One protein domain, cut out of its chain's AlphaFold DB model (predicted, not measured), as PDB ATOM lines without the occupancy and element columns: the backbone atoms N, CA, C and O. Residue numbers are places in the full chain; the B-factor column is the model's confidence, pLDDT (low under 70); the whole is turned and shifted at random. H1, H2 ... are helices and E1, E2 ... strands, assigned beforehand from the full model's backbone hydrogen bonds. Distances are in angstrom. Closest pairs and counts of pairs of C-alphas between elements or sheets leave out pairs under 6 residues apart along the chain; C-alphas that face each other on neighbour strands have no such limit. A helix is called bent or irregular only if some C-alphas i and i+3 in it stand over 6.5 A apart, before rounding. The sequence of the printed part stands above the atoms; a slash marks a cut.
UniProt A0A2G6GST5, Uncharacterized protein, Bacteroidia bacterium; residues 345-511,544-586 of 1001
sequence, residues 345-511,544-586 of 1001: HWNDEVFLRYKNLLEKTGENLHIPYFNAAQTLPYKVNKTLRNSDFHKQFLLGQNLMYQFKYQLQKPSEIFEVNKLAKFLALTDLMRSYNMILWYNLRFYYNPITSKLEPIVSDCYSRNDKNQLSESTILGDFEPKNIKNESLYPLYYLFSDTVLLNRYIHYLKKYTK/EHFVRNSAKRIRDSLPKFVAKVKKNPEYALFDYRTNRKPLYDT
ATOM      1  N   HIS A 345      62.358  35.571  98.833       96.19
ATOM      2  CA  HIS A 345      62.568  35.762 100.265       96.19
ATOM      3  C   HIS A 345      61.522  34.960 101.047       96.19
ATOM      4  O   HIS A 345      60.502  34.543 100.486       96.19
ATOM      5  N   TRP A 346      61.748  34.769 102.344       95.62
ATOM      6  CA  TRP A 346      60.707  34.292 103.252       95.62
ATOM      7  C   TRP A 346      59.854  35.461 103.757       95.62
ATOM      8  O   TRP A 346      60.350  36.569 103.966       95.62
ATOM      9  N   ASN A 347      58.547  35.241 103.894       93.62
ATOM     10  CA  ASN A 347      57.628  36.241 104.425       93.62
ATOM     11  C   ASN A 347      57.817  36.373 105.941       93.62
ATOM     12  O   ASN A 347      57.568  35.420 106.674       93.62
ATOM     13  N   ASP A 348      58.221  37.557 106.396       91.25
ATOM     14  CA  ASP A 348      58.530  37.863 107.795       91.25
ATOM     15  C   ASP A 348      57.329  38.410 108.588       91.25
ATOM     16  O   ASP A 348      57.465  38.773 109.752       91.25
ATOM     17  N   GLU A 349      56.136  38.461 107.989       89.00
ATOM     18  CA  GLU A 349      54.969  39.117 108.590       89.00
ATOM     19  C   GLU A 349      54.533  38.510 109.931       89.00
ATOM     20  O   GLU A 349      54.249  39.261 110.864       89.00
ATOM     21  N   VAL A 350      54.540  37.178 110.061       90.31
ATOM     22  CA  VAL A 350      54.213  36.498 111.328       90.31
ATOM     23  C   VAL A 350      55.192  36.919 112.428       90.31
ATOM     24  O   VAL A 350      54.787  37.261 113.535       90.31
ATOM     25  N   PHE A 351      56.485  36.957 112.101       90.81
ATOM     26  CA  PHE A 351      57.547  37.335 113.030       90.81
ATOM     27  C   PHE A 351      57.455  38.801 113.460       90.81
ATOM     28  O   PHE A 351      57.640  39.111 114.634       90.81
ATOM     29  N   LEU A 352      57.121  39.707 112.538       87.81
ATOM     30  CA  LEU A 352      56.904  41.120 112.864       87.81
ATOM     31  C   LEU A 352      55.697  41.316 113.795       87.81
ATOM     32  O   LEU A 352      55.754  42.142 114.702       87.81
ATOM     33  N   ARG A 353      54.618  40.546 113.604       86.94
ATOM     34  CA  ARG A 353      53.438  40.589 114.486       86.94
ATOM     35  C   ARG A 353      53.731  40.034 115.867       86.94
ATOM     36  O   ARG A 353      53.325  40.642 116.848       86.94
ATOM     37  N   TYR A 354      54.479  38.938 115.931       88.12
ATOM     38  CA  TYR A 354      54.977  38.388 117.185       88.12
ATOM     39  C   TYR A 354      55.845  39.395 117.950       88.12
ATOM     40  O   TYR A 354      55.600  39.626 119.127       88.12
ATOM     41  N   LYS A 355      56.799  40.058 117.280       86.31
ATOM     42  CA  LYS A 355      57.626  41.102 117.908       86.31
ATOM     43  C   LYS A 355      56.790  42.233 118.502       86.31
ATOM     44  O   LYS A 355      57.027  42.624 119.634       86.31
ATOM     45  N   ASN A 356      55.792  42.715 117.764       82.12
ATOM     46  CA  ASN A 356      54.874  43.737 118.266       82.12
ATOM     47  C   ASN A 356      54.048  43.237 119.465       82.12
ATOM     48  O   ASN A 356      53.863  43.965 120.433       82.12
ATOM     49  N   LEU A 357      53.561  41.992 119.419       85.12
ATOM     50  CA  LEU A 357      52.856  41.394 120.551       85.12
ATOM     51  C   LEU A 357      53.749  41.382 121.799       85.12
ATOM     52  O   LEU A 357      53.340  41.922 122.820       85.12
ATOM     53  N   LEU A 358      54.980  40.872 121.679       86.12
ATOM     54  CA  LEU A 358      55.977  40.864 122.752       86.12
ATOM     55  C   LEU A 358      56.245  42.274 123.301       86.12
ATOM     56  O   LEU A 358      56.262  42.465 124.511       86.12
ATOM     57  N   GLU A 359      56.417  43.272 122.432       81.00
ATOM     58  CA  GLU A 359      56.635  44.667 122.842       81.00
ATOM     59  C   GLU A 359      55.435  45.264 123.599       81.00
ATOM     60  O   GLU A 359      55.622  46.096 124.487       81.00
ATOM     61  N   LYS A 360      54.204  44.857 123.259       78.44
ATOM     62  CA  LYS A 360      52.973  45.376 123.873       78.44
ATOM     63  C   LYS A 360      52.597  44.685 125.176       78.44
ATOM     64  O   LYS A 360      52.132  45.358 126.089       78.44
ATOM     65  N   THR A 361      52.722  43.363 125.232       84.06
ATOM     66  CA  THR A 361      52.219  42.555 126.353       84.06
ATOM     67  C   THR A 361      53.328  42.063 127.273       84.06
ATOM     68  O   THR A 361      53.042  41.644 128.388       84.06
ATOM     69  N   GLY A 362      54.588  42.086 126.826       85.12
ATOM     70  CA  GLY A 362      55.697  41.426 127.515       85.12
ATOM     71  C   GLY A 362      55.677  39.896 127.388       85.12
ATOM     72  O   GLY A 362      56.552  39.229 127.935       85.12
ATOM     73  N   GLU A 363      54.714  39.320 126.659       87.12
ATOM     74  CA  GLU A 363      54.572  37.868 126.526       87.12
ATOM     75  C   GLU A 363      55.588  37.291 125.534       87.12
ATOM     76  O   GLU A 363      55.456  37.405 124.311       87.12
ATOM     77  N   ASN A 364      56.600  36.608 126.064       89.00
ATOM     78  CA  ASN A 364      57.595  35.903 125.266       89.00
ATOM     79  C   ASN A 364      57.114  34.496 124.881       89.00
ATOM     80  O   ASN A 364      57.452  33.515 125.536       89.00
ATOM     81  N   LEU A 365      56.315  34.419 123.813       88.44
ATOM     82  CA  LEU A 365      55.747  33.163 123.308       88.44
ATOM     83  C   LEU A 365      56.696  32.417 122.356       88.44
ATOM     84  O   LEU A 365      57.245  32.994 121.416       88.44
ATOM     85  N   HIS A 366      56.799  31.105 122.520       89.12
ATOM     86  CA  HIS A 366      57.411  30.184 121.578       89.12
ATOM     87  C   HIS A 366      56.369  29.683 120.566       89.12
ATOM     88  O   HIS A 366      55.636  28.728 120.815       89.12
ATOM     89  N   ILE A 367      56.291  30.329 119.401       90.19
ATOM     90  CA  ILE A 367      55.315  30.016 118.340       90.19
ATOM     91  C   ILE A 367      56.001  29.733 116.990       90.19
ATOM     92  O   ILE A 367      57.058  30.311 116.726       90.19
ATOM     93  N   PRO A 368      55.393  28.924 116.093       91.56
ATOM     94  CA  PRO A 368      56.012  28.437 114.845       91.56
ATOM     95  C   PRO A 368      56.065  29.489 113.716       91.56
ATOM     96  O   PRO A 368      55.674  29.237 112.570       91.56
ATOM     97  N   TYR A 369      56.516  30.713 114.014       92.12
ATOM     98  CA  TYR A 369      56.564  31.803 113.031       92.12
ATOM     99  C   TYR A 369      57.510  31.492 111.865       92.12
ATOM    100  O   TYR A 369      57.249  31.910 110.733       92.12
ATOM    101  N   PHE A 370      58.590  30.742 112.114       92.19
ATOM    102  CA  PHE A 370      59.527  30.354 111.069       92.19
ATOM    103  C   PHE A 370      58.895  29.313 110.143       92.19
ATOM    104  O   PHE A 370      58.936  29.487 108.925       92.19
ATOM    105  N   ASN A 371      58.223  28.285 110.672       91.38
ATOM    106  CA  ASN A 371      57.541  27.249 109.883       91.38
ATOM    107  C   ASN A 371      56.413  27.841 109.021       91.38
ATOM    108  O   ASN A 371      56.311  27.498 107.837       91.38
ATOM    109  N   ALA A 372      55.676  28.823 109.548       93.38
ATOM    110  CA  ALA A 372      54.668  29.586 108.812       93.38
ATOM    111  C   ALA A 372      55.251  30.529 107.737       93.38
ATOM    112  O   ALA A 372      54.531  30.974 106.846       93.38
ATOM    113  N   ALA A 373      56.553  30.837 107.748       94.75
ATOM    114  CA  ALA A 373      57.139  31.744 106.763       94.75
ATOM    115  C   ALA A 373      57.105  31.157 105.336       94.75
ATOM    116  O   ALA A 373      57.781  30.170 105.017       94.75
ATOM    117  N   GLN A 374      56.322  31.781 104.454       93.88
ATOM    118  CA  GLN A 374      56.171  31.375 103.057       93.88
ATOM    119  C   GLN A 374      57.278  31.958 102.168       93.88
ATOM    120  O   GLN A 374      57.613  33.133 102.283       93.88
ATOM    121  N   THR A 375      57.776  31.182 101.203       96.56
ATOM    122  CA  THR A 375      58.611  31.714 100.113       96.56
ATOM    123  C   THR A 375      57.777  32.550  99.141       96.56
ATOM    124  O   THR A 375      56.841  32.033  98.524       96.56
ATOM    125  N   LEU A 376      58.148  33.818  98.952       96.00
ATOM    126  CA  LEU A 376      57.497  34.747  98.029       96.00
ATOM    127  C   LEU A 376      58.510  35.392  97.072       96.00
ATOM    128  O   LEU A 376      59.647  35.664  97.463       96.00
ATOM    129  N   PRO A 377      58.111  35.692  95.822       95.50
ATOM    130  CA  PRO A 377      58.897  36.532  94.937       95.50
ATOM    131  C   PRO A 377      58.600  38.018  95.199       95.50
ATOM    132  O   PRO A 377      57.444  38.414  95.357       95.50
ATOM    133  N   TYR A 378      59.614  38.885  95.117       89.44
ATOM    134  CA  TYR A 378      59.488  40.337  95.372       89.44
ATOM    135  C   TYR A 378      58.394  41.059  94.559       89.44
ATOM    136  O   TYR A 378      57.907  42.122  94.954       89.44
ATOM    137  N   LYS A 379      58.016  40.516  93.395       87.94
ATOM    138  CA  LYS A 379      56.997  41.074  92.493       87.94
ATOM    139  C   LYS A 379      55.899  40.068  92.154       87.94
ATOM    140  O   LYS A 379      55.550  39.956  90.982       87.94
ATOM    141  N   VAL A 380      55.331  39.407  93.171       90.44
ATOM    142  CA  VAL A 380      54.249  38.396  93.082       90.44
ATOM    143  C   VAL A 380      53.351  38.566  91.854       90.44
ATOM    144  O   VAL A 380      53.455  37.784  90.918       90.44
ATOM    145  N   ASN A 381      52.555  39.635  91.772       89.94
ATOM    146  CA  ASN A 381      51.601  39.817  90.668       89.94
ATOM    147  C   ASN A 381      52.250  39.840  89.274       89.94
ATOM    148  O   ASN A 381      51.675  39.324  88.319       89.94
ATOM    149  N   LYS A 382      53.438  40.440  89.133       88.69
ATOM    150  CA  LYS A 382      54.160  40.479  87.852       88.69
ATOM    151  C   LYS A 382      54.747  39.108  87.518       88.69
ATOM    152  O   LYS A 382      54.689  38.699  86.365       88.69
ATOM    153  N   THR A 383      55.292  38.422  88.518       91.56
ATOM    154  CA  THR A 383      55.851  37.074  88.385       91.56
ATOM    155  C   THR A 383      54.776  36.077  87.962       91.56
ATOM    156  O   THR A 383      55.001  35.328  87.026       91.56
ATOM    157  N   LEU A 384      53.590  36.113  88.576       91.75
ATOM    158  CA  LEU A 384      52.503  35.174  88.272       91.75
ATOM    159  C   LEU A 384      51.859  35.401  86.896       91.75
ATOM    160  O   LEU A 384      51.403  34.448  86.279       91.75
ATOM    161  N   ARG A 385      51.824  36.646  86.399       92.75
ATOM    162  CA  ARG A 385      51.272  36.966  85.067       92.75
ATOM    163  C   ARG A 385      52.184  36.553  83.913       92.75
ATOM    164  O   ARG A 385      51.716  36.436  82.787       92.75
ATOM    165  N   ASN A 386      53.482  36.389  84.162       92.88
ATOM    166  CA  ASN A 386      54.433  35.952  83.149       92.88
ATOM    167  C   ASN A 386      54.661  34.441  83.293       92.88
ATOM    168  O   ASN A 386      55.174  33.996  84.314       92.88
ATOM    169  N   SER A 387      54.292  33.661  82.273       91.75
ATOM    170  CA  SER A 387      54.347  32.191  82.322       91.75
ATOM    171  C   SER A 387      55.744  31.653  82.650       91.75
ATOM    172  O   SER A 387      55.877  30.761  83.486       91.75
ATOM    173  N   ASP A 388      56.798  32.222  82.061       90.06
ATOM    174  CA  ASP A 388      58.168  31.769  82.313       90.06
ATOM    175  C   ASP A 388      58.630  32.129  83.734       90.06
ATOM    176  O   ASP A 388      59.140  31.269  84.448       90.06
ATOM    177  N   PHE A 389      58.377  33.352  84.208       92.44
ATOM    178  CA  PHE A 389      58.707  33.746  85.583       92.44
ATOM    179  C   PHE A 389      57.887  33.000  86.633       92.44
ATOM    180  O   PHE A 389      58.410  32.711  87.708       92.44
ATOM    181  N   HIS A 390      56.631  32.666  86.344       94.50
ATOM    182  CA  HIS A 390      55.810  31.834  87.216       94.50
ATOM    183  C   HIS A 390      56.429  30.440  87.370       94.50
ATOM    184  O   HIS A 390      56.655  29.982  88.488       94.50
ATOM    185  N   LYS A 391      56.793  29.805  86.252       93.44
ATOM    186  CA  LYS A 391      57.473  28.502  86.214       93.44
ATOM    187  C   LYS A 391      58.815  28.522  86.960       93.44
ATOM    188  O   LYS A 391      59.082  27.632  87.763       93.44
ATOM    189  N   GLN A 392      59.625  29.558  86.752       94.75
ATOM    190  CA  GLN A 392      60.889  29.761  87.472       94.75
ATOM    191  C   GLN A 392      60.670  29.986  88.975       94.75
ATOM    192  O   GLN A 392      61.431  29.473  89.792       94.75
ATOM    193  N   PHE A 393      59.619  30.718  89.358       96.00
ATOM    194  CA  PHE A 393      59.262  30.906  90.763       96.00
ATOM    195  C   PHE A 393      58.937  29.572  91.432       96.00
ATOM    196  O   PHE A 393      59.451  29.341  92.517       96.00
ATOM    197  N   LEU A 394      58.171  28.683  90.789       95.25
ATOM    198  CA  LEU A 394      57.879  27.353  91.342       95.25
ATOM    199  C   LEU A 394      59.162  26.543  91.593       95.25
ATOM    200  O   LEU A 394      59.334  25.976  92.668       95.25
ATOM    201  N   LEU A 395      60.102  26.536  90.640       95.19
ATOM    202  CA  LEU A 395      61.386  25.841  90.805       95.19
ATOM    203  C   LEU A 395      62.219  26.430  91.952       95.19
ATOM    204  O   LEU A 395      62.744  25.687  92.784       95.19
ATOM    205  N   GLY A 396      62.311  27.758  92.034       96.94
ATOM    206  CA  GLY A 396      63.009  28.434  93.124       96.94
ATOM    207  C   GLY A 396      62.311  28.280  94.483       96.94
ATOM    208  O   GLY A 396      62.977  28.157  95.508       96.94
ATOM    209  N   GLN A 397      60.978  28.206  94.506       97.06
ATOM    210  CA  GLN A 397      60.185  27.924  95.704       97.06
ATOM    211  C   GLN A 397      60.521  26.541  96.272       97.06
ATOM    212  O   GLN A 397      60.691  26.414  97.485       97.06
ATOM    213  N   ASN A 398      60.679  25.538  95.405       96.94
ATOM    214  CA  ASN A 398      61.096  24.191  95.795       96.94
ATOM    215  C   ASN A 398      62.511  24.186  96.391       96.94
ATOM    216  O   ASN A 398      62.727  23.560  97.421       96.94
ATOM    217  N   LEU A 399      63.463  24.931  95.811       97.62
ATOM    218  CA  LEU A 399      64.822  25.062  96.369       97.62
ATOM    219  C   LEU A 399      64.809  25.709  97.758       97.62
ATOM    220  O   LEU A 399      65.452  25.222  98.684       97.62
ATOM    221  N   MET A 400      64.029  26.778  97.931       97.56
ATOM    222  CA  MET A 400      63.853  27.431  99.232       97.56
ATOM    223  C   MET A 400      63.195  26.499 100.259       97.56
ATOM    224  O   MET A 400      63.521  26.559 101.441       97.56
ATOM    225  N   TYR A 401      62.276  25.633  99.822       95.56
ATOM    226  CA  TYR A 401      61.647  24.619 100.670       95.56
ATOM    227  C   TYR A 401      62.637  23.516 101.067       95.56
ATOM    228  O   TYR A 401      62.725  23.173 102.245       95.56
ATOM    229  N   GLN A 402      63.445  23.026 100.121       95.06
ATOM    230  CA  GLN A 402      64.540  22.094 100.402       95.06
ATOM    231  C   GLN A 402      65.538  22.678 101.400       95.06
ATOM    232  O   GLN A 402      65.971  21.966 102.297       95.06
ATOM    233  N   PHE A 403      65.864  23.965 101.277       95.25
ATOM    234  CA  PHE A 403      66.755  24.649 102.206       95.25
ATOM    235  C   PHE A 403      66.145  24.771 103.608       95.25
ATOM    236  O   PHE A 403      66.779  24.414 104.600       95.25
ATOM    237  N   LYS A 404      64.888  25.225 103.681       92.44
ATOM    238  CA  LYS A 404      64.152  25.421 104.936       92.44
ATOM    239  C   LYS A 404      64.047  24.146 105.776       92.44
ATOM    240  O   LYS A 404      64.135  24.239 106.994       92.44
ATOM    241  N   TYR A 405      63.863  22.997 105.124       89.81
ATOM    242  CA  TYR A 405      63.650  21.693 105.769       89.81
ATOM    243  C   TYR A 405      64.813  20.707 105.559       89.81
ATOM    244  O   TYR A 405      64.640  19.505 105.751       89.81
ATOM    245  N   GLN A 406      65.980  21.198 105.123       90.00
ATOM    246  CA  GLN A 406      67.214  20.414 104.974       90.00
ATOM    247  C   GLN A 406      67.058  19.142 104.107       90.00
ATOM    248  O   GLN A 406      67.638  18.094 104.385       90.00
ATOM    249  N   LEU A 407      66.254  19.214 103.041       90.50
ATOM    250  CA  LEU A 407      65.851  18.043 102.243       90.50
ATOM    251  C   LEU A 407      66.870  17.630 101.171       90.50
ATOM    252  O   LEU A 407      66.747  16.546 100.599       90.50
ATOM    253  N   GLN A 408      67.821  18.503 100.837       91.75
ATOM    254  CA  GLN A 408      68.853  18.290  99.819       91.75
ATOM    255  C   GLN A 408      70.130  19.026 100.203       91.75
ATOM    256  O   GLN A 408      70.053  20.141 100.715       91.75
ATOM    257  N   LYS A 409      71.289  18.435  99.881       92.56
ATOM    258  CA  LYS A 409      72.600  19.029 100.173       92.56
ATOM    259  C   LYS A 409      72.682  20.472  99.641       92.56
ATOM    260  O   LYS A 409      72.262  20.708  98.505       92.56
ATOM    261  N   PRO A 410      73.257  21.426 100.397       95.06
ATOM    262  CA  PRO A 410      73.499  22.795  99.949       95.06
ATOM    263  C   PRO A 410      74.066  22.924  98.526       95.06
ATOM    264  O   PRO A 410      73.630  23.794  97.773       95.06
ATOM    265  N   SER A 411      74.971  22.042  98.101       93.88
ATOM    266  CA  SER A 411      75.559  22.024  96.752       93.88
ATOM    267  C   SER A 411      74.579  21.658  95.628       93.88
ATOM    268  O   SER A 411      74.828  22.013  94.472       93.88
ATOM    269  N   GLU A 412      73.434  21.046  95.940       92.94
ATOM    270  CA  GLU A 412      72.325  20.815  95.002       92.94
ATOM    271  C   GLU A 412      71.287  21.947  94.998       92.94
ATOM    272  O   GLU A 412      70.447  22.003  94.097       92.94
ATOM    273  N   ILE A 413      71.348  22.863  95.969       96.88
ATOM    274  CA  ILE A 413      70.419  23.994  96.110       96.88
ATOM    275  C   ILE A 413      71.050  25.297  95.603       96.88
ATOM    276  O   ILE A 413      70.398  26.089  94.917       96.88
ATOM    277  N   PHE A 414      72.323  25.521  95.926       97.81
ATOM    278  CA  PHE A 414      73.000  26.803  95.756       97.81
ATOM    279  C   PHE A 414      74.144  26.756  94.741       97.81
ATOM    280  O   PHE A 414      74.769  25.719  94.480       97.81
ATOM    281  N   GLU A 415      74.471  27.931  94.204       95.56
ATOM    282  CA  GLU A 415      75.752  28.176  93.543       95.56
ATOM    283  C   GLU A 415      76.880  28.207  94.582       95.56
ATOM    284  O   GLU A 415      77.125  29.226  95.234       95.56
ATOM    285  N   VAL A 416      77.581  27.077  94.736       95.50
ATOM    286  CA  VAL A 416      78.545  26.830  95.826       95.50
ATOM    287  C   VAL A 416      79.604  27.925  95.927       95.50
ATOM    288  O   VAL A 416      79.859  28.440  97.011       95.50
ATOM    289  N   ASN A 417      80.204  28.322  94.802       94.94
ATOM    290  CA  ASN A 417      81.235  29.359  94.808       94.94
ATOM    291  C   ASN A 417      80.685  30.715  95.270       94.94
ATOM    292  O   ASN A 417      81.372  31.424  95.998       94.94
ATOM    293  N   LYS A 418      79.458  31.077  94.880       97.19
ATOM    294  CA  LYS A 418      78.830  32.343  95.288       97.19
ATOM    295  C   LYS A 418      78.460  32.317  96.767       97.19
ATOM    296  O   LYS A 418      78.750  33.273  97.478       97.19
ATOM    297  N   LEU A 419      77.892  31.209  97.237       98.31
ATOM    298  CA  LEU A 419      77.511  31.044  98.636       98.31
ATOM    299  C   LEU A 419      78.726  31.003  99.573       98.31
ATOM    300  O   LEU A 419      78.733  31.687 100.589       98.31
ATOM    301  N   ALA A 420      79.786  30.279  99.210       98.44
ATOM    302  CA  ALA A 420      81.013  30.215 100.003       98.44
ATOM    303  C   ALA A 420      81.685  31.589 100.155       98.44
ATOM    304  O   ALA A 420      82.120  31.950 101.247       98.44
ATOM    305  N   LYS A 421      81.742  32.372  99.067       98.62
ATOM    306  CA  LYS A 421      82.231  33.756  99.104       98.62
ATOM    307  C   LYS A 421      81.361  34.635  99.994       98.62
ATOM    308  O   LYS A 421      81.904  35.378 100.801       98.62
ATOM    309  N   PHE A 422      80.041  34.543  99.836       98.50
ATOM    310  CA  PHE A 422      79.074  35.288 100.635       98.50
ATOM    311  C   PHE A 422      79.280  35.032 102.132       98.50
ATOM    312  O   PHE A 422      79.481  35.985 102.870       98.50
ATOM    313  N   LEU A 423      79.347  33.766 102.559       98.12
ATOM    314  CA  LEU A 423      79.565  33.399 103.964       98.12
ATOM    315  C   LEU A 423      80.928  33.872 104.495       98.12
ATOM    316  O   LEU A 423      80.991  34.460 105.569       98.12
ATOM    317  N   ALA A 424      82.012  33.669 103.737       98.50
ATOM    318  CA  ALA A 424      83.354  34.079 104.163       98.50
ATOM    319  C   ALA A 424      83.496  35.607 104.285       98.50
ATOM    320  O   ALA A 424      84.161  36.094 105.197       98.50
ATOM    321  N   LEU A 425      82.864  36.365 103.385       98.31
ATOM    322  CA  LEU A 425      82.801  37.823 103.488       98.31
ATOM    323  C   LEU A 425      81.897  38.273 104.637       98.31
ATOM    324  O   LEU A 425      82.228  39.257 105.283       98.31
ATOM    325  N   THR A 426      80.817  37.547 104.936       97.19
ATOM    326  CA  THR A 426      79.970  37.846 106.099       97.19
ATOM    327  C   THR A 426      80.746  37.742 107.409       97.19
ATOM    328  O   THR A 426      80.597  38.620 108.255       97.19
ATOM    329  N   ASP A 427      81.616  36.737 107.565       97.44
ATOM    330  CA  ASP A 427      82.520  36.659 108.722       97.44
ATOM    331  C   ASP A 427      83.533  37.803 108.738       97.44
ATOM    332  O   ASP A 427      83.680  38.490 109.749       97.44
ATOM    333  N   LEU A 428      84.195  38.060 107.604       97.38
ATOM    334  CA  LEU A 428      85.183  39.135 107.503       97.38
ATOM    335  C   LEU A 428      84.573  40.501 107.858       97.38
ATOM    336  O   LEU A 428      85.141  41.243 108.656       97.38
ATOM    337  N   MET A 429      83.398  40.804 107.307       95.38
ATOM    338  CA  MET A 429      82.699  42.078 107.476       95.38
ATOM    339  C   MET A 429      81.844  42.141 108.745       95.38
ATOM    340  O   MET A 429      81.301  43.204 109.060       95.38
ATOM    341  N   ARG A 430      81.709  41.021 109.467       93.62
ATOM    342  CA  ARG A 430      80.836  40.862 110.642       93.62
ATOM    343  C   ARG A 430      79.392  41.293 110.366       93.62
ATOM    344  O   ARG A 430      78.716  41.837 111.232       93.62
ATOM    345  N   SER A 431      78.921  41.088 109.142       94.12
ATOM    346  CA  SER A 431      77.637  41.592 108.652       94.12
ATOM    347  C   SER A 431      76.510  40.584 108.889       94.12
ATOM    348  O   SER A 431      75.805  40.164 107.970       94.12
ATOM    349  N   TYR A 432      76.374  40.131 110.137       93.38
ATOM    350  CA  TYR A 432      75.525  38.993 110.495       93.38
ATOM    351  C   TYR A 432      74.021  39.285 110.417       93.38
ATOM    352  O   TYR A 432      73.217  38.357 110.317       93.38
ATOM    353  N   ASN A 433      73.613  40.557 110.400       92.12
ATOM    354  CA  ASN A 433      72.203  40.917 110.273       92.12
ATOM    355  C   ASN A 433      71.588  40.424 108.945       92.12
ATOM    356  O   ASN A 433      70.414  40.046 108.925       92.12
ATOM    357  N   MET A 434      72.364  40.342 107.854       91.62
ATOM    358  CA  MET A 434      71.851  39.893 106.548       91.62
ATOM    359  C   MET A 434      71.514  38.395 106.489       91.62
ATOM    360  O   MET A 434      70.702  37.983 105.662       91.62
ATOM    361  N   ILE A 435      72.148  37.566 107.331       92.81
ATOM    362  CA  ILE A 435      71.999  36.099 107.297       92.81
ATOM    363  C   ILE A 435      70.911  35.576 108.238       92.81
ATOM    364  O   ILE A 435      70.650  34.374 108.287       92.81
ATOM    365  N   LEU A 436      70.238  36.476 108.956       91.50
ATOM    366  CA  LEU A 436      69.014  36.153 109.676       91.50
ATOM    367  C   LEU A 436      67.928  35.773 108.663       91.50
ATOM    368  O   LEU A 436      67.773  36.426 107.632       91.50
ATOM    369  N   TRP A 437      67.151  34.728 108.956       92.62
ATOM    370  CA  TRP A 437      66.217  34.131 107.992       92.62
ATOM    371  C   TRP A 437      65.247  35.144 107.355       92.62
ATOM    372  O   TRP A 437      64.925  35.042 106.176       92.62
ATOM    373  N   TYR A 438      64.819  36.161 108.106       90.62
ATOM    374  CA  TYR A 438      63.894  37.201 107.646       90.62
ATOM    375  C   TYR A 438      64.550  38.308 106.795       90.62
ATOM    376  O   TYR A 438      63.849  39.168 106.261       90.62
ATOM    377  N   ASN A 439      65.881  38.304 106.668       92.19
ATOM    378  CA  ASN A 439      66.650  39.198 105.797       92.19
ATOM    379  C   ASN A 439      67.294  38.460 104.610       92.19
ATOM    380  O   ASN A 439      67.716  39.117 103.660       92.19
ATOM    381  N   LEU A 440      67.314  37.121 104.616       94.06
ATOM    382  CA  LEU A 440      67.849  36.324 103.514       94.06
ATOM    383  C   LEU A 440      67.058  36.535 102.218       94.06
ATOM    384  O   LEU A 440      65.830  36.399 102.159       94.06
ATOM    385  N   ARG A 441      67.798  36.816 101.146       95.62
ATOM    386  CA  ARG A 441      67.279  37.006  99.792       95.62
ATOM    387  C   ARG A 441      68.083  36.153  98.827       95.62
ATOM    388  O   ARG A 441      69.310  36.106  98.906       95.62
ATOM    389  N   PHE A 442      67.395  35.522  97.883       97.62
ATOM    390  CA  PHE A 442      68.034  34.683  96.875       97.62
ATOM    391  C   PHE A 442      67.531  35.012  95.477       97.62
ATOM    392  O   PHE A 442      66.334  35.177  95.250       97.62
ATOM    393  N   TYR A 443      68.444  35.077  94.521       97.94
ATOM    394  CA  TYR A 443      68.124  35.071  93.101       97.94
ATOM    395  C   TYR A 443      68.044  33.618  92.627       97.94
ATOM    396  O   TYR A 443      68.980  32.849  92.844       97.94
ATOM    397  N   TYR A 444      66.943  33.232  91.980       97.06
ATOM    398  CA  TYR A 444      66.888  31.962  91.260       97.06
ATOM    399  C   TYR A 444      67.482  32.140  89.865       97.06
ATOM    400  O   TYR A 444      66.924  32.860  89.032       97.06
ATOM    401  N   ASN A 445      68.591  31.451  89.612       95.25
ATOM    402  CA  ASN A 445      69.256  31.441  88.324       95.25
ATOM    403  C   ASN A 445      68.558  30.439  87.382       95.25
ATOM    404  O   ASN A 445      68.638  29.228  87.608       95.25
ATOM    405  N   PRO A 446      67.874  30.904  86.317       92.25
ATOM    406  CA  PRO A 446      67.081  30.032  85.455       92.25
ATOM    407  C   PRO A 446      67.933  29.132  84.555       92.25
ATOM    408  O   PRO A 446      67.411  28.148  84.034       92.25
ATOM    409  N   ILE A 447      69.221  29.445  84.375       91.19
ATOM    410  CA  ILE A 447      70.126  28.650  83.542       91.19
ATOM    411  C   ILE A 447      70.623  27.443  84.337       91.19
ATOM    412  O   ILE A 447      70.434  26.305  83.910       91.19
ATOM    413  N   THR A 448      71.172  27.673  85.533       91.75
ATOM    414  CA  THR A 448      71.737  26.608  86.378       91.75
ATOM    415  C   THR A 448      70.702  25.902  87.256       91.75
ATOM    416  O   THR A 448      70.983  24.837  87.804       91.75
ATOM    417  N   SER A 449      69.491  26.464  87.374       93.00
ATOM    418  CA  SER A 449      68.438  26.006  88.289       93.00
ATOM    419  C   SER A 449      68.880  25.960  89.756       93.00
ATOM    420  O   SER A 449      68.495  25.048  90.486       93.00
ATOM    421  N   LYS A 450      69.667  26.952  90.186       95.50
ATOM    422  CA  LYS A 450      70.191  27.091  91.552       95.50
ATOM    423  C   LYS A 450      69.923  28.477  92.132       95.50
ATOM    424  O   LYS A 450      69.566  29.412  91.414       95.50
ATOM    425  N   LEU A 451      70.084  28.600  93.447       98.12
ATOM    426  CA  LEU A 451      69.986  29.867  94.167       98.12
ATOM    427  C   LEU A 451      71.356  30.554  94.298       98.12
ATOM    428  O   LEU A 451      72.349  29.927  94.668       98.12
ATOM    429  N   GLU A 452      71.386  31.865  94.064       97.69
ATOM    430  CA  GLU A 452      72.500  32.758  94.404       97.69
ATOM    431  C   GLU A 452      72.086  33.683  95.561       97.69
ATOM    432  O   GLU A 452      70.980  34.233  95.517       97.69
ATOM    433  N   PRO A 453      72.933  33.888  96.588       97.56
ATOM    434  CA  PRO A 453      72.631  34.831  97.661       97.56
ATOM    435  C   PRO A 453      72.641  36.274  97.148       97.56
ATOM    436  O   PRO A 453      73.449  36.637  96.286       97.56
ATOM    437  N   ILE A 454      71.753  37.095  97.705       97.50
ATOM    438  CA  ILE A 454      71.729  38.543  97.500       97.50
ATOM    439  C   ILE A 454      72.036  39.222  98.830       97.50
ATOM    440  O   ILE A 454      71.371  38.970  99.832       97.50
ATOM    441  N   VAL A 455      73.028  40.103  98.812       96.19
ATOM    442  CA  VAL A 455      73.410  40.942  99.946       96.19
ATOM    443  C   VAL A 455      72.344  42.004 100.154       96.19
ATOM    444  O   VAL A 455      71.900  42.644  99.203       96.19
ATOM    445  N   SER A 456      71.921  42.194 101.395       90.50
ATOM    446  CA  SER A 456      71.004  43.263 101.784       90.50
ATOM    447  C   SER A 456      70.979  43.398 103.291       90.50
ATOM    448  O   SER A 456      71.077  42.380 103.973       90.50
ATOM    449  N   ASP A 457      70.723  44.603 103.795       89.19
ATOM    450  CA  ASP A 457      70.570  44.837 105.229       89.19
ATOM    451  C   ASP A 457      71.796  44.322 106.023       89.19
ATOM    452  O   ASP A 457      71.628  43.563 106.980       89.19
ATOM    453  N   CYS A 458      73.023  44.693 105.618       93.69
ATOM    454  CA  CYS A 458      74.264  44.168 106.211       93.69
ATOM    455  C   CYS A 458      74.339  44.465 107.707       93.69
ATOM    456  O   CYS A 458      74.695  43.582 108.490       93.69
ATOM    457  N   TYR A 459      73.943  45.683 108.078       92.75
ATOM    458  CA  TYR A 459      73.945  46.176 109.446       92.75
ATOM    459  C   TYR A 459      72.591  46.783 109.833       92.75
ATOM    460  O   TYR A 459      71.739  47.130 109.002       92.75
ATOM    461  N   SER A 460      72.392  46.920 111.140       86.94
ATOM    462  CA  SER A 460      71.306  47.700 111.730       86.94
ATOM    463  C   SER A 460      71.868  48.698 112.746       86.94
ATOM    464  O   SER A 460      73.026  48.580 113.154       86.94
ATOM    465  N   ARG A 461      71.058  49.683 113.161       78.44
ATOM    466  CA  ARG A 461      71.466  50.682 114.168       78.44
ATOM    467  C   ARG A 461      72.012  50.021 115.442       78.44
ATOM    468  O   ARG A 461      73.043  50.450 115.939       78.44
ATOM    469  N   ASN A 462      71.375  48.936 115.892       71.44
ATOM    470  CA  ASN A 462      71.801  48.133 117.039       71.44
ATOM    471  C   ASN A 462      72.147  46.718 116.564       71.44
ATOM    472  O   ASN A 462      71.299  45.834 116.530       71.44
ATOM    473  N   ASP A 463      73.403  46.497 116.186       69.06
ATOM    474  CA  ASP A 463      73.836  45.271 115.498       69.06
ATOM    475  C   ASP A 463      74.271  44.131 116.438       69.06
ATOM    476  O   ASP A 463      75.028  43.228 116.073       69.06
ATOM    477  N   LYS A 464      73.779  44.157 117.680       74.19
ATOM    478  CA  LYS A 464      73.942  43.047 118.621       74.19
ATOM    479  C   LYS A 464      72.840  42.026 118.364       74.19
ATOM    480  O   LYS A 464      71.667  42.274 118.628       74.19
ATOM    481  N   ASN A 465      73.222  40.874 117.832       78.00
ATOM    482  CA  ASN A 465      72.355  39.718 117.684       78.00
ATOM    483  C   ASN A 465      73.099  38.449 118.133       78.00
ATOM    484  O   ASN A 465      74.298  38.478 118.396       78.00
ATOM    485  N   GLN A 466      72.382  37.326 118.199       75.31
ATOM    486  CA  GLN A 466      72.906  36.030 118.657       75.31
ATOM    487  C   GLN A 466      74.107  35.485 117.854       75.31
ATOM    488  O   GLN A 466      74.729  34.523 118.281       75.31
ATOM    489  N   LEU A 467      74.423  36.059 116.687       83.44
ATOM    490  CA  LEU A 467      75.564  35.682 115.845       83.44
ATOM    491  C   LEU A 467      76.745  36.656 115.983       83.44
ATOM    492  O   LEU A 467      77.831  36.355 115.498       83.44
ATOM    493  N   SER A 468      76.565  37.811 116.635       80.31
ATOM    494  CA  SER A 468      77.587  38.863 116.714       80.31
ATOM    495  C   SER A 468      78.842  38.433 117.489       80.31
ATOM    496  O   SER A 468      79.902  39.036 117.319       80.31
ATOM    497  N   GLU A 469      78.760  37.385 118.307       81.44
ATOM    498  CA  GLU A 469      79.902  36.827 119.047       81.44
ATOM    499  C   GLU A 469      80.735  35.838 118.219       81.44
ATOM    500  O   GLU A 469      81.911  35.612 118.523       81.44
ATOM    501  N   SER A 470      80.174  35.303 117.131       84.38
ATOM    502  CA  SER A 470      80.860  34.350 116.264       84.38
ATOM    503  C   SER A 470      82.121  34.962 115.649       84.38
ATOM    504  O   SER A 470      82.149  36.122 115.230       84.38
ATOM    505  N   THR A 471      83.188  34.160 115.601       92.19
ATOM    506  CA  THR A 471      84.416  34.495 114.858       92.19
ATOM    507  C   THR A 471      84.413  33.840 113.478       92.19
ATOM    508  O   THR A 471      84.783  34.471 112.496       92.19
ATOM    509  N   ILE A 472      83.974  32.581 113.403       95.94
ATOM    510  CA  ILE A 472      83.788  31.814 112.169       95.94
ATOM    511  C   ILE A 472      82.401  31.181 112.271       95.94
ATOM    512  O   ILE A 472      82.196  30.332 113.134       95.94
ATOM    513  N   LEU A 473      81.452  31.564 111.411       94.12
ATOM    514  CA  LEU A 473      80.083  31.017 111.436       94.12
ATOM    515  C   LEU A 473      80.035  29.485 111.363       94.12
ATOM    516  O   LEU A 473      79.169  28.864 111.973       94.12
ATOM    517  N   GLY A 474      80.960  28.883 110.610       93.06
ATOM    518  CA  GLY A 474      81.059  27.431 110.480       93.06
ATOM    519  C   GLY A 474      81.596  26.714 111.721       93.06
ATOM    520  O   GLY A 474      81.409  25.501 111.823       93.06
ATOM    521  N   ASP A 475      82.236  27.411 112.665       93.19
ATOM    522  CA  ASP A 475      82.744  26.806 113.900       93.19
ATOM    523  C   ASP A 475      81.717  26.927 115.027       93.19
ATOM    524  O   ASP A 475      81.741  27.847 115.842       93.19
ATOM    525  N   PHE A 476      80.785  25.979 115.051       89.75
ATOM    526  CA  PHE A 476      79.725  25.905 116.049       89.75
ATOM    527  C   PHE A 476      79.618  24.495 116.637       89.75
ATOM    528  O   PHE A 476      80.215  23.532 116.142       89.75
ATOM    529  N   GLU A 477      78.840  24.389 117.711       87.38
ATOM    530  CA  GLU A 477      78.455  23.129 118.343       87.38
ATOM    531  C   GLU A 477      76.959  22.891 118.078       87.38
ATOM    532  O   GLU A 477      76.134  23.602 118.661       87.38
ATOM    533  N   PRO A 478      76.575  21.924 117.216       81.31
ATOM    534  CA  PRO A 478      75.181  21.743 116.796       81.31
ATOM    535  C   PRO A 478      74.189  21.610 117.957       81.31
ATOM    536  O   PRO A 478      73.115  22.208 117.941       81.31
ATOM    537  N   LYS A 479      74.594  20.906 119.021       79.56
ATOM    538  CA  LYS A 479      73.817  20.706 120.256       79.56
ATOM    539  C   LYS A 479      73.443  22.000 120.997       79.56
ATOM    540  O   LYS A 479      72.517  21.986 121.803       79.56
ATOM    541  N   ASN A 480      74.149  23.105 120.748       82.62
ATOM    542  CA  ASN A 480      73.894  24.391 121.400       82.62
ATOM    543  C   ASN A 480      72.849  25.235 120.650       82.62
ATOM    544  O   ASN A 480      72.399  26.258 121.170       82.62
ATOM    545  N   ILE A 481      72.441  24.825 119.445       80.88
ATOM    546  CA  ILE A 481      71.468  25.565 118.642       80.88
ATOM    547  C   ILE A 481      70.061  25.214 119.129       80.88
ATOM    548  O   ILE A 481      69.537  24.146 118.835       80.88
ATOM    549  N   LYS A 482      69.441  26.136 119.872       77.25
ATOM    550  CA  LYS A 482      68.078  25.968 120.413       77.25
ATOM    551  C   LYS A 482      66.982  26.593 119.545       77.25
ATOM    552  O   LYS A 482      65.813  26.281 119.724       77.25
ATOM    553  N   ASN A 483      67.347  27.518 118.660       83.56
ATOM    554  CA  ASN A 483      66.400  28.293 117.865       83.56
ATOM    555  C   ASN A 483      66.244  27.671 116.471       83.56
ATOM    556  O   ASN A 483      67.172  27.737 115.664       83.56
ATOM    557  N   GLU A 484      65.056  27.136 116.178       83.62
ATOM    558  CA  GLU A 484      64.726  26.485 114.901       83.62
ATOM    559  C   GLU A 484      64.981  27.368 113.673       83.62
ATOM    560  O   GLU A 484      65.359  26.891 112.603       83.62
ATOM    561  N   SER A 485      64.872  28.688 113.834       87.06
ATOM    562  CA  SER A 485      65.090  29.637 112.745       87.06
ATOM    563  C   SER A 485      66.558  29.766 112.310       87.06
ATOM    564  O   SER A 485      66.841  30.333 111.252       87.06
ATOM    565  N   LEU A 486      67.496  29.221 113.096       88.62
ATOM    566  CA  LEU A 486      68.917  29.133 112.755       88.62
ATOM    567  C   LEU A 486      69.298  27.812 112.077       88.62
ATOM    568  O   LEU A 486      70.380  27.738 111.492       88.62
ATOM    569  N   TYR A 487      68.443  26.784 112.119       87.75
ATOM    570  CA  TYR A 487      68.768  25.468 111.556       87.75
ATOM    571  C   TYR A 487      69.180  25.533 110.078       87.75
ATOM    572  O   TYR A 487      70.214  24.953 109.742       87.75
ATOM    573  N   PRO A 488      68.491  26.283 109.186       90.31
ATOM    574  CA  PRO A 488      68.924  26.384 107.795       90.31
ATOM    575  C   PRO A 488      70.308  27.021 107.647       90.31
ATOM    576  O   PRO A 488      71.086  26.577 106.811       90.31
ATOM    577  N   LEU A 489      70.642  28.040 108.447       91.75
ATOM    578  CA  LEU A 489      71.947  28.702 108.364       91.75
ATOM    579  C   LEU A 489      73.077  27.712 108.663       91.75
ATOM    580  O   LEU A 489      74.007  27.584 107.871       91.75
ATOM    581  N   TYR A 490      72.979  26.991 109.779       90.75
ATOM    582  CA  TYR A 490      74.020  26.054 110.195       90.75
ATOM    583  C   TYR A 490      74.057  24.782 109.344       90.75
ATOM    584  O   TYR A 490      75.131  24.228 109.111       90.75
ATOM    585  N   TYR A 491      72.912  24.375 108.787       90.69
ATOM    586  CA  TYR A 491      72.824  23.303 107.796       90.69
ATOM    587  C   TYR A 491      73.721  23.537 106.572       90.69
ATOM    588  O   TYR A 491      74.222  22.581 105.987       90.69
ATOM    589  N   LEU A 492      73.991  24.791 106.193       94.00
ATOM    590  CA  LEU A 492      74.898  25.085 105.081       94.00
ATOM    591  C   LEU A 492      76.286  24.455 105.276       94.00
ATOM    592  O   LEU A 492      76.898  24.001 104.313       94.00
ATOM    593  N   PHE A 493      76.775  24.378 106.513       93.44
ATOM    594  CA  PHE A 493      78.100  23.836 106.813       93.44
ATOM    595  C   PHE A 493      78.144  22.304 106.850       93.44
ATOM    596  O   PHE A 493      79.227  21.738 106.970       93.44
ATOM    597  N   SER A 494      77.001  21.625 106.694       90.62
ATOM    598  CA  SER A 494      76.921  20.162 106.657       90.62
ATOM    599  C   SER A 494      77.310  19.559 105.298       90.62
ATOM    600  O   SER A 494      77.334  18.340 105.144       90.62
ATOM    601  N   ASP A 495      77.559  20.392 104.286       92.88
ATOM    602  CA  ASP A 495      78.005  19.966 102.962       92.88
ATOM    603  C   ASP A 495      79.508  20.169 102.808       92.88
ATOM    604  O   ASP A 495      79.989  21.302 102.732       92.88
ATOM    605  N   THR A 496      80.249  19.069 102.697       92.00
ATOM    606  CA  THR A 496      81.709  19.081 102.567       92.00
ATOM    607  C   THR A 496      82.194  19.872 101.350       92.00
ATOM    608  O   THR A 496      83.240  20.521 101.425       92.00
ATOM    609  N   VAL A 497      81.436  19.903 100.245       92.50
ATOM    610  CA  VAL A 497      81.797  20.674  99.043       92.50
ATOM    611  C   VAL A 497      81.740  22.174  99.337       92.50
ATOM    612  O   VAL A 497      82.675  22.916  99.017       92.50
ATOM    613  N   LEU A 498      80.665  22.627  99.987       95.81
ATOM    614  CA  LEU A 498      80.495  24.028 100.373       95.81
ATOM    615  C   LEU A 498      81.474  24.430 101.474       95.81
ATOM    616  O   LEU A 498      82.128  25.465 101.354       95.81
ATOM    617  N   LEU A 499      81.621  23.599 102.502       95.12
ATOM    618  CA  LEU A 499      82.499  23.829 103.640       95.12
ATOM    619  C   LEU A 499      83.964  23.989 103.213       95.12
ATOM    620  O   LEU A 499      84.614  24.965 103.590       95.12
ATOM    621  N   ASN A 500      84.471  23.094 102.361       94.69
ATOM    622  CA  ASN A 500      85.833  23.196 101.832       94.69
ATOM    623  C   ASN A 500      86.031  24.480 101.019       94.69
ATOM    624  O   ASN A 500      87.065  25.149 101.131       94.69
ATOM    625  N   ARG A 501      85.028  24.868 100.221       96.88
ATOM    626  CA  ARG A 501      85.092  26.107  99.441       96.88
ATOM    627  C   ARG A 501      85.012  27.352 100.331       96.88
ATOM    628  O   ARG A 501      85.705  28.329 100.056       96.88
ATOM    629  N   TYR A 502      84.227  27.316 101.402       98.06
ATOM    630  CA  TYR A 502      84.144  28.374 102.409       98.06
ATOM    631  C   TYR A 502      85.475  28.547 103.152       98.06
ATOM    632  O   TYR A 502      86.005  29.655 103.175       98.06
ATOM    633  N   ILE A 503      86.100  27.460 103.625       97.88
ATOM    634  CA  ILE A 503      87.446  27.485 104.230       97.88
ATOM    635  C   ILE A 503      88.476  28.080 103.264       97.88
ATOM    636  O   ILE A 503      89.312  28.892 103.663       97.88
ATOM    637  N   HIS A 504      88.425  27.701 101.984       98.00
ATOM    638  CA  HIS A 504      89.293  28.281 100.960       98.00
ATOM    639  C   HIS A 504      89.134  29.809 100.872       98.00
ATOM    640  O   HIS A 504      90.137  30.525 100.834       98.00
ATOM    641  N   TYR A 505      87.901  30.325 100.886       98.62
ATOM    642  CA  TYR A 505      87.659  31.768 100.833       98.62
ATOM    643  C   TYR A 505      87.969  32.495 102.144       98.62
ATOM    644  O   TYR A 505      88.488  33.605 102.070       98.62
ATOM    645  N   LEU A 506      87.783  31.877 103.316       98.62
ATOM    646  CA  LEU A 506      88.292  32.425 104.581       98.62
ATOM    647  C   LEU A 506      89.809  32.628 104.506       98.62
ATOM    648  O   LEU A 506      90.307  33.709 104.815       98.62
ATOM    649  N   LYS A 507      90.554  31.628 104.008       98.50
ATOM    650  CA  LYS A 507      92.003  31.761 103.787       98.50
ATOM    651  C   LYS A 507      92.332  32.864 102.787       98.50
ATOM    652  O   LYS A 507      93.291  33.588 103.006       98.50
ATOM    653  N   LYS A 508      91.580  32.988 101.686       98.25
ATOM    654  CA  LYS A 508      91.809  34.030 100.668       98.25
ATOM    655  C   LYS A 508      91.585  35.429 101.248       98.25
ATOM    656  O   LYS A 508      92.471  36.270 101.143       98.25
ATOM    657  N   TYR A 509      90.418  35.667 101.840       98.50
ATOM    658  CA  TYR A 509      89.966  37.005 102.222       98.50
ATOM    659  C   TYR A 509      90.599  37.532 103.500       98.50
ATOM    660  O   TYR A 509      90.608  38.733 103.725       98.50
ATOM    661  N   THR A 510      91.188  36.663 104.317       98.12
ATOM    662  CA  THR A 510      91.914  37.101 105.511       98.12
ATOM    663  C   THR A 510      93.399  37.361 105.260       98.12
ATOM    664  O   THR A 510      94.101  37.768 106.186       98.12
ATOM    665  N   LYS A 511      93.917  37.166 104.036       98.25
ATOM    666  CA  LYS A 511      95.308  37.525 103.705       98.25
ATOM    667  C   LYS A 511      95.514  39.032 103.804       98.25
ATOM    668  O   LYS A 511      94.713  39.797 103.276       98.25
ATOM    669  N   GLU A 544      88.742  52.183 110.477       87.00
ATOM    670  CA  GLU A 544      89.587  51.625 109.416       87.00
ATOM    671  C   GLU A 544      90.257  50.294 109.802       87.00
ATOM    672  O   GLU A 544      90.857  49.608 108.966       87.00
ATOM    673  N   HIS A 545      90.158  49.876 111.063       90.94
ATOM    674  CA  HIS A 545      90.790  48.671 111.575       90.94
ATOM    675  C   HIS A 545      89.824  47.490 111.733       90.94
ATOM    676  O   HIS A 545      90.304  46.355 111.827       90.94
ATOM    677  N   PHE A 546      88.496  47.675 111.683       92.75
ATOM    678  CA  PHE A 546      87.546  46.585 111.975       92.75
ATOM    679  C   PHE A 546      87.744  45.356 111.079       92.75
ATOM    680  O   PHE A 546      87.693  44.221 111.563       92.75
ATOM    681  N   VAL A 547      88.020  45.556 109.783       95.31
ATOM    682  CA  VAL A 547      88.253  44.452 108.838       95.31
ATOM    683  C   VAL A 547      89.571  43.744 109.153       95.31
ATOM    684  O   VAL A 547      89.634  42.514 109.135       95.31
ATOM    685  N   ARG A 548      90.625  44.498 109.498       96.25
ATOM    686  CA  ARG A 548      91.939  43.948 109.879       96.25
ATOM    687  C   ARG A 548      91.839  43.130 111.168       96.25
ATOM    688  O   ARG A 548      92.378  42.021 111.227       96.25
ATOM    689  N   ASN A 549      91.095  43.636 112.149       95.88
ATOM    690  CA  ASN A 549      90.820  42.977 113.423       95.88
ATOM    691  C   ASN A 549      89.996  41.700 113.231       95.88
ATOM    692  O   ASN A 549      90.356  40.645 113.760       95.88
ATOM    693  N   SER A 550      88.941  41.760 112.415       95.75
ATOM    694  CA  SER A 550      88.143  40.587 112.044       95.75
ATOM    695  C   SER A 550      88.998  39.525 111.343       95.75
ATOM    696  O   SER A 550      89.031  38.365 111.756       95.75
ATOM    697  N   ALA A 551      89.795  39.933 110.349       97.81
ATOM    698  CA  ALA A 551      90.696  39.039 109.633       97.81
ATOM    699  C   ALA A 551      91.720  38.372 110.562       97.81
ATOM    700  O   ALA A 551      91.987  37.183 110.405       97.81
ATOM    701  N   LYS A 552      92.277  39.110 111.535       97.62
ATOM    702  CA  LYS A 552      93.186  38.557 112.551       97.62
ATOM    703  C   LYS A 552      92.495  37.471 113.375       97.62
ATOM    704  O   LYS A 552      92.961  36.339 113.366       97.62
ATOM    705  N   ARG A 553      91.336  37.774 113.971       96.81
ATOM    706  CA  ARG A 553      90.560  36.807 114.772       96.81
ATOM    707  C   ARG A 553      90.238  35.526 113.998       96.81
ATOM    708  O   ARG A 553      90.361  34.426 114.540       96.81
ATOM    709  N   ILE A 554      89.850  35.661 112.726       98.25
ATOM    710  CA  ILE A 554      89.591  34.512 111.852       98.25
ATOM    711  C   ILE A 554      90.878  33.716 111.629       98.25
ATOM    712  O   ILE A 554      90.853  32.505 111.822       98.25
ATOM    713  N   ARG A 555      91.999  34.352 111.253       97.81
ATOM    714  CA  ARG A 555      93.281  33.651 111.040       97.81
ATOM    715  C   ARG A 555      93.738  32.894 112.281       97.81
ATOM    716  O   ARG A 555      94.187  31.763 112.131       97.81
ATOM    717  N   ASP A 556      93.579  33.482 113.463       97.75
ATOM    718  CA  ASP A 556      93.983  32.868 114.730       97.75
ATOM    719  C   ASP A 556      93.120  31.627 115.047       97.75
ATOM    720  O   ASP A 556      93.624  30.606 115.513       97.75
ATOM    721  N   SER A 557      91.824  31.666 114.710       97.25
ATOM    722  CA  SER A 557      90.874  30.563 114.959       97.25
ATOM    723  C   SER A 557      90.884  29.478 113.868       97.25
ATOM    724  O   SER A 557      90.524  28.321 114.108       97.25
ATOM    725  N   LEU A 558      91.288  29.832 112.646       97.44
ATOM    726  CA  LEU A 558      91.140  28.997 111.455       97.44
ATOM    727  C   LEU A 558      91.910  27.662 111.507       97.44
ATOM    728  O   LEU A 558      91.336  26.667 111.063       97.44
ATOM    729  N   PRO A 559      93.153  27.564 112.026       97.69
ATOM    730  CA  PRO A 559      93.857  26.285 112.136       97.69
ATOM    731  C   PRO A 559      93.083  25.253 112.961       97.69
ATOM    732  O   PRO A 559      92.921  24.114 112.517       97.69
ATOM    733  N   LYS A 560      92.535  25.669 114.112       96.38
ATOM    734  CA  LYS A 560      91.713  24.815 114.981       96.38
ATOM    735  C   LYS A 560      90.445  24.365 114.263       96.38
ATOM    736  O   LYS A 560      90.129  23.176 114.269       96.38
ATOM    737  N   PHE A 561      89.762  25.289 113.589       95.88
ATOM    738  CA  PHE A 561      88.569  24.972 112.811       95.88
ATOM    739  C   PHE A 561      88.864  23.975 111.678       95.88
ATOM    740  O   PHE A 561      88.188  22.959 111.541       95.88
ATOM    741  N   VAL A 562      89.928  24.198 110.901       96.06
ATOM    742  CA  VAL A 562      90.338  23.285 109.822       96.06
ATOM    743  C   VAL A 562      90.706  21.905 110.368       96.06
ATOM    744  O   VAL A 562      90.356  20.902 109.749       96.06
ATOM    745  N   ALA A 563      91.385  21.827 111.516       95.56
ATOM    746  CA  ALA A 563      91.692  20.556 112.168       95.56
ATOM    747  C   ALA A 563      90.415  19.820 112.618       95.56
ATOM    748  O   ALA A 563      90.294  18.620 112.370       95.56
ATOM    749  N   LYS A 564      89.438  20.539 113.196       92.56
ATOM    750  CA  LYS A 564      88.112  20.005 113.567       92.56
ATOM    751  C   LYS A 564      87.398  19.402 112.353       92.56
ATOM    752  O   LYS A 564      86.997  18.244 112.406       92.56
ATOM    753  N   VAL A 565      87.336  20.140 111.243       91.88
ATOM    754  CA  VAL A 565      86.718  19.684 109.985       91.88
ATOM    755  C   VAL A 565      87.438  18.474 109.392       91.88
ATOM    756  O   VAL A 565      86.793  17.535 108.943       91.88
ATOM    757  N   LYS A 566      88.777  18.460 109.391       91.56
ATOM    758  CA  LYS A 566      89.551  17.318 108.879       91.56
ATOM    759  C   LYS A 566      89.344  16.052 109.710       91.56
ATOM    760  O   LYS A 566      89.264  14.971 109.140       91.56
ATOM    761  N   LYS A 567      89.274  16.185 111.039       92.62
ATOM    762  CA  LYS A 567      89.062  15.058 111.959       92.62
ATOM    763  C   LYS A 567      87.634  14.516 111.881       92.62
ATOM    764  O   LYS A 567      87.433  13.319 112.046       92.62
ATOM    765  N   ASN A 568      86.657  15.390 111.648       86.81
ATOM    766  CA  ASN A 568      85.255  15.025 111.501       86.81
ATOM    767  C   ASN A 568      84.603  15.839 110.365       86.81
ATOM    768  O   ASN A 568      84.031  16.901 110.627       86.81
ATOM    769  N   PRO A 569      84.652  15.354 109.110       77.75
ATOM    770  CA  PRO A 569      84.023  16.021 107.964       77.75
ATOM    771  C   PRO A 569      82.505  16.185 108.102       77.75
ATOM    772  O   PRO A 569      81.903  17.012 107.421       77.75
ATOM    773  N   GLU A 570      81.900  15.412 109.000       78.38
ATOM    774  CA  GLU A 570      80.471  15.360 109.274       78.38
ATOM    775  C   GLU A 570      80.092  16.092 110.572       78.38
ATOM    776  O   GLU A 570      78.964  15.974 111.034       78.38
ATOM    777  N   TYR A 571      80.986  16.897 111.167       79.94
ATOM    778  CA  TYR A 571      80.720  17.563 112.457       79.94
ATOM    779  C   TYR A 571      79.478  18.473 112.452       79.94
ATOM    780  O   TYR A 571      78.906  18.744 113.506       79.94
ATOM    781  N   ALA A 572      79.082  18.958 111.274       80.75
ATOM    782  CA  ALA A 572      77.897  19.781 111.067       80.75
ATOM    783  C   ALA A 572      76.671  18.974 110.589       80.75
ATOM    784  O   ALA A 572      75.587  19.547 110.455       80.75
ATOM    785  N   LEU A 573      76.809  17.663 110.331       78.06
ATOM    786  CA  LEU A 573      75.670  16.770 110.119       78.06
ATOM    787  C   LEU A 573      75.022  16.489 111.471       78.06
ATOM    788  O   LEU A 573      75.529  15.746 112.306       78.06
ATOM    789  N   PHE A 574      73.875  17.115 111.682       72.88
ATOM    790  CA  PHE A 574      73.074  16.941 112.876       72.88
ATOM    791  C   PHE A 574      71.608  16.898 112.464       72.88
ATOM    792  O   PHE A 574      71.138  17.785 111.746       72.88
ATOM    793  N   ASP A 575      70.883  15.863 112.890       69.38
ATOM    794  CA  ASP A 575      69.447  15.800 112.639       69.38
ATOM    795  C   ASP A 575      68.709  16.673 113.657       69.38
ATOM    796  O   ASP A 575      68.263  16.209 114.712       69.38
ATOM    797  N   TYR A 576      68.564  17.953 113.306       66.19
ATOM    798  CA  TYR A 576      67.817  18.943 114.086       66.19
ATOM    799  C   TYR A 576      66.357  18.531 114.352       66.19
ATOM    800  O   TYR A 576      65.746  19.072 115.264       66.19
ATOM    801  N   ARG A 577      65.804  17.554 113.616       61.31
ATOM    802  CA  ARG A 577      64.430  17.052 113.806       61.31
ATOM    803  C   ARG A 577      64.331  15.992 114.900       61.31
ATOM    804  O   ARG A 577      63.256  15.786 115.459       61.31
ATOM    805  N   THR A 578      65.427  15.290 115.195       56.69
ATOM    806  CA  THR A 578      65.449  14.254 116.248       56.69
ATOM    807  C   THR A 578      65.622  14.865 117.634       56.69
ATOM    808  O   THR A 578      65.084  14.354 118.615       56.69
ATOM    809  N   ASN A 579      66.303  16.009 117.716       51.91
ATOM    810  CA  ASN A 579      66.500  16.742 118.955       51.91
ATOM    811  C   ASN A 579      65.379  17.769 119.178       51.91
ATOM    812  O   ASN A 579      65.527  18.950 118.890       51.91
ATOM    813  N   ARG A 580      64.295  17.270 119.795       55.56
ATOM    814  CA  ARG A 580      63.120  17.984 120.340       55.56
ATOM    815  C   ARG A 580      62.124  18.463 119.282       55.56
ATOM    816  O   ARG A 580      62.335  19.481 118.639       55.56
ATOM    817  N   LYS A 581      60.961  17.798 119.205       62.25
ATOM    818  CA  LYS A 581      59.753  18.432 118.658       62.25
ATOM    819  C   LYS A 581      59.477  19.675 119.513       62.25
ATOM    820  O   LYS A 581      59.224  19.499 120.710       62.25
ATOM    821  N   PRO A 582      59.581  20.897 118.970       65.19
ATOM    822  CA  PRO A 582      59.317  22.095 119.751       65.19
ATOM    823  C   PRO A 582      57.890  22.035 120.303       65.19
ATOM    824  O   PRO A 582      56.926  21.840 119.562       65.19
ATOM    825  N   LEU A 583      57.761  22.164 121.625       78.00
ATOM    826  CA  LEU A 583      56.476  22.446 122.250       78.00
ATOM    827  C   LEU A 583      56.204  23.929 122.019       78.00
ATOM    828  O   LEU A 583      56.950  24.780 122.508       78.00
ATOM    829  N   TYR A 584      55.185  24.215 121.216       88.00
ATOM    830  CA  TYR A 584      54.749  25.578 120.946       88.00
ATOM    831  C   TYR A 584      53.689  26.012 121.953       88.00
ATOM    832  O   TYR A 584      52.812  25.228 122.328       88.00
ATOM    833  N   ASP A 585      53.734  27.282 122.336       89.00
ATOM    834  CA  ASP A 585      52.729  27.870 123.205       89.00
ATOM    835  C   ASP A 585      51.364  27.878 122.525       89.00
ATOM    836  O   ASP A 585      51.196  28.296 121.376       89.00
ATOM    837  N   THR A 586      50.354  27.444 123.274       88.25
ATOM    838  CA  THR A 586      48.965  27.380 122.809       88.25
ATOM    839  C   THR A 586      48.156  28.591 123.284       88.25
ATOM    840  O   THR A 586      46.927  28.547 123.368       88.25
TER     841      THR A 586
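Overview. This is residues 345 to 511 and 544 to 586 of the 1001 residues of an uncharacterized protein of Bacteroidia bacterium (UniProt A0A2G6GST5). A small two-stranded hairpin, E2 and E3, is set between two helices, H4 on one side and H6 beside E3 on the other, with H9 crossing H6 and the bent helix H10 beyond them. H1 and H3 lie farthest from the mean of the C-alphas, at the opposite end from H10, while H8 and H7 lie near the middle. The printed part has 210 residues, in chain order H1 H2 E1 H3 H4 H5 H6 H7 E2 E3 H8 H9 H10: ten named helices and three named strands, mostly helix. Its sheet, E2 - E3, is antiparallel; the whole is compact, with a radius of gyration of the C-alphas of 17.9 A and spans of 48 by 47 by 41 A.

Along the chain. Find C-alpha 349 at (54.969, 39.117, 108.590), where H1 runs to 361 over 18.3 A. Next come H2, residues 369 to 372, E1, 375 to 377, and H3, 380 to 385. H4, residues 387 to 404, is 25.6 A long; H5 is 410 to 413, H6, 416 to 429, spans 19.6 A, and H7 is 432 to 435. E2, 441 to 445, and E3, 450 to 454, follow. H8, 484 to 494, is irregular, with C-alphas 485 and 488 7.1 A apart; H9, 496 to 509, spans 19.7 A. H10, 546 to 567, was assigned as one helix by its hydrogen bonds but is bent, with C-alphas 556 and 559 7.1 A apart: H10a is 546 to 556 and H10b is 559 to 567, with C-alpha 567 at (89.062, 15.058, 111.959).

Arrangement. H1 touches H2 with residues 350 to 354 alone, closest at the C-alphas of Val 350 and Tyr 369, 5.5 A. E1 pairs with no named strand. H3 and H4 touch only at the corner, Leu 384 to His 390, C-alphas 4.8 A apart. The closest C-alphas of H4 and E2 are Gly 396 and Tyr 444, 5.6 A. In the E2 and E3 hairpin, N 443 and O 452 are 2.9 A apart, within hydrogen-bond range. H6 and H9 touch at a steep tilt of 45 degrees, the same way, closest at Ala 420 and Tyr 502, C-alphas 4.4 A apart. Every O i to N i+4 pair is within range in H1, H3, H4, H6, H9, H10a and H10b, but 3 of 7 in H8, where 7 of 8 O i to N i+3 pairs are; H2, H5 and H7 are too short.

Size, cuts and confidence. The C-alphas of Arg 385 and Asp 556, the two farthest apart, are 52.2 A apart. Residues 512 to 543 are not printed, and C-alphas 511 and 544 are 16.3 A apart across the cut. E3 to H8 is a long link, residues 455 to 483. In this model pLDDT is under 70 at residue 463 and residues 575 to 582.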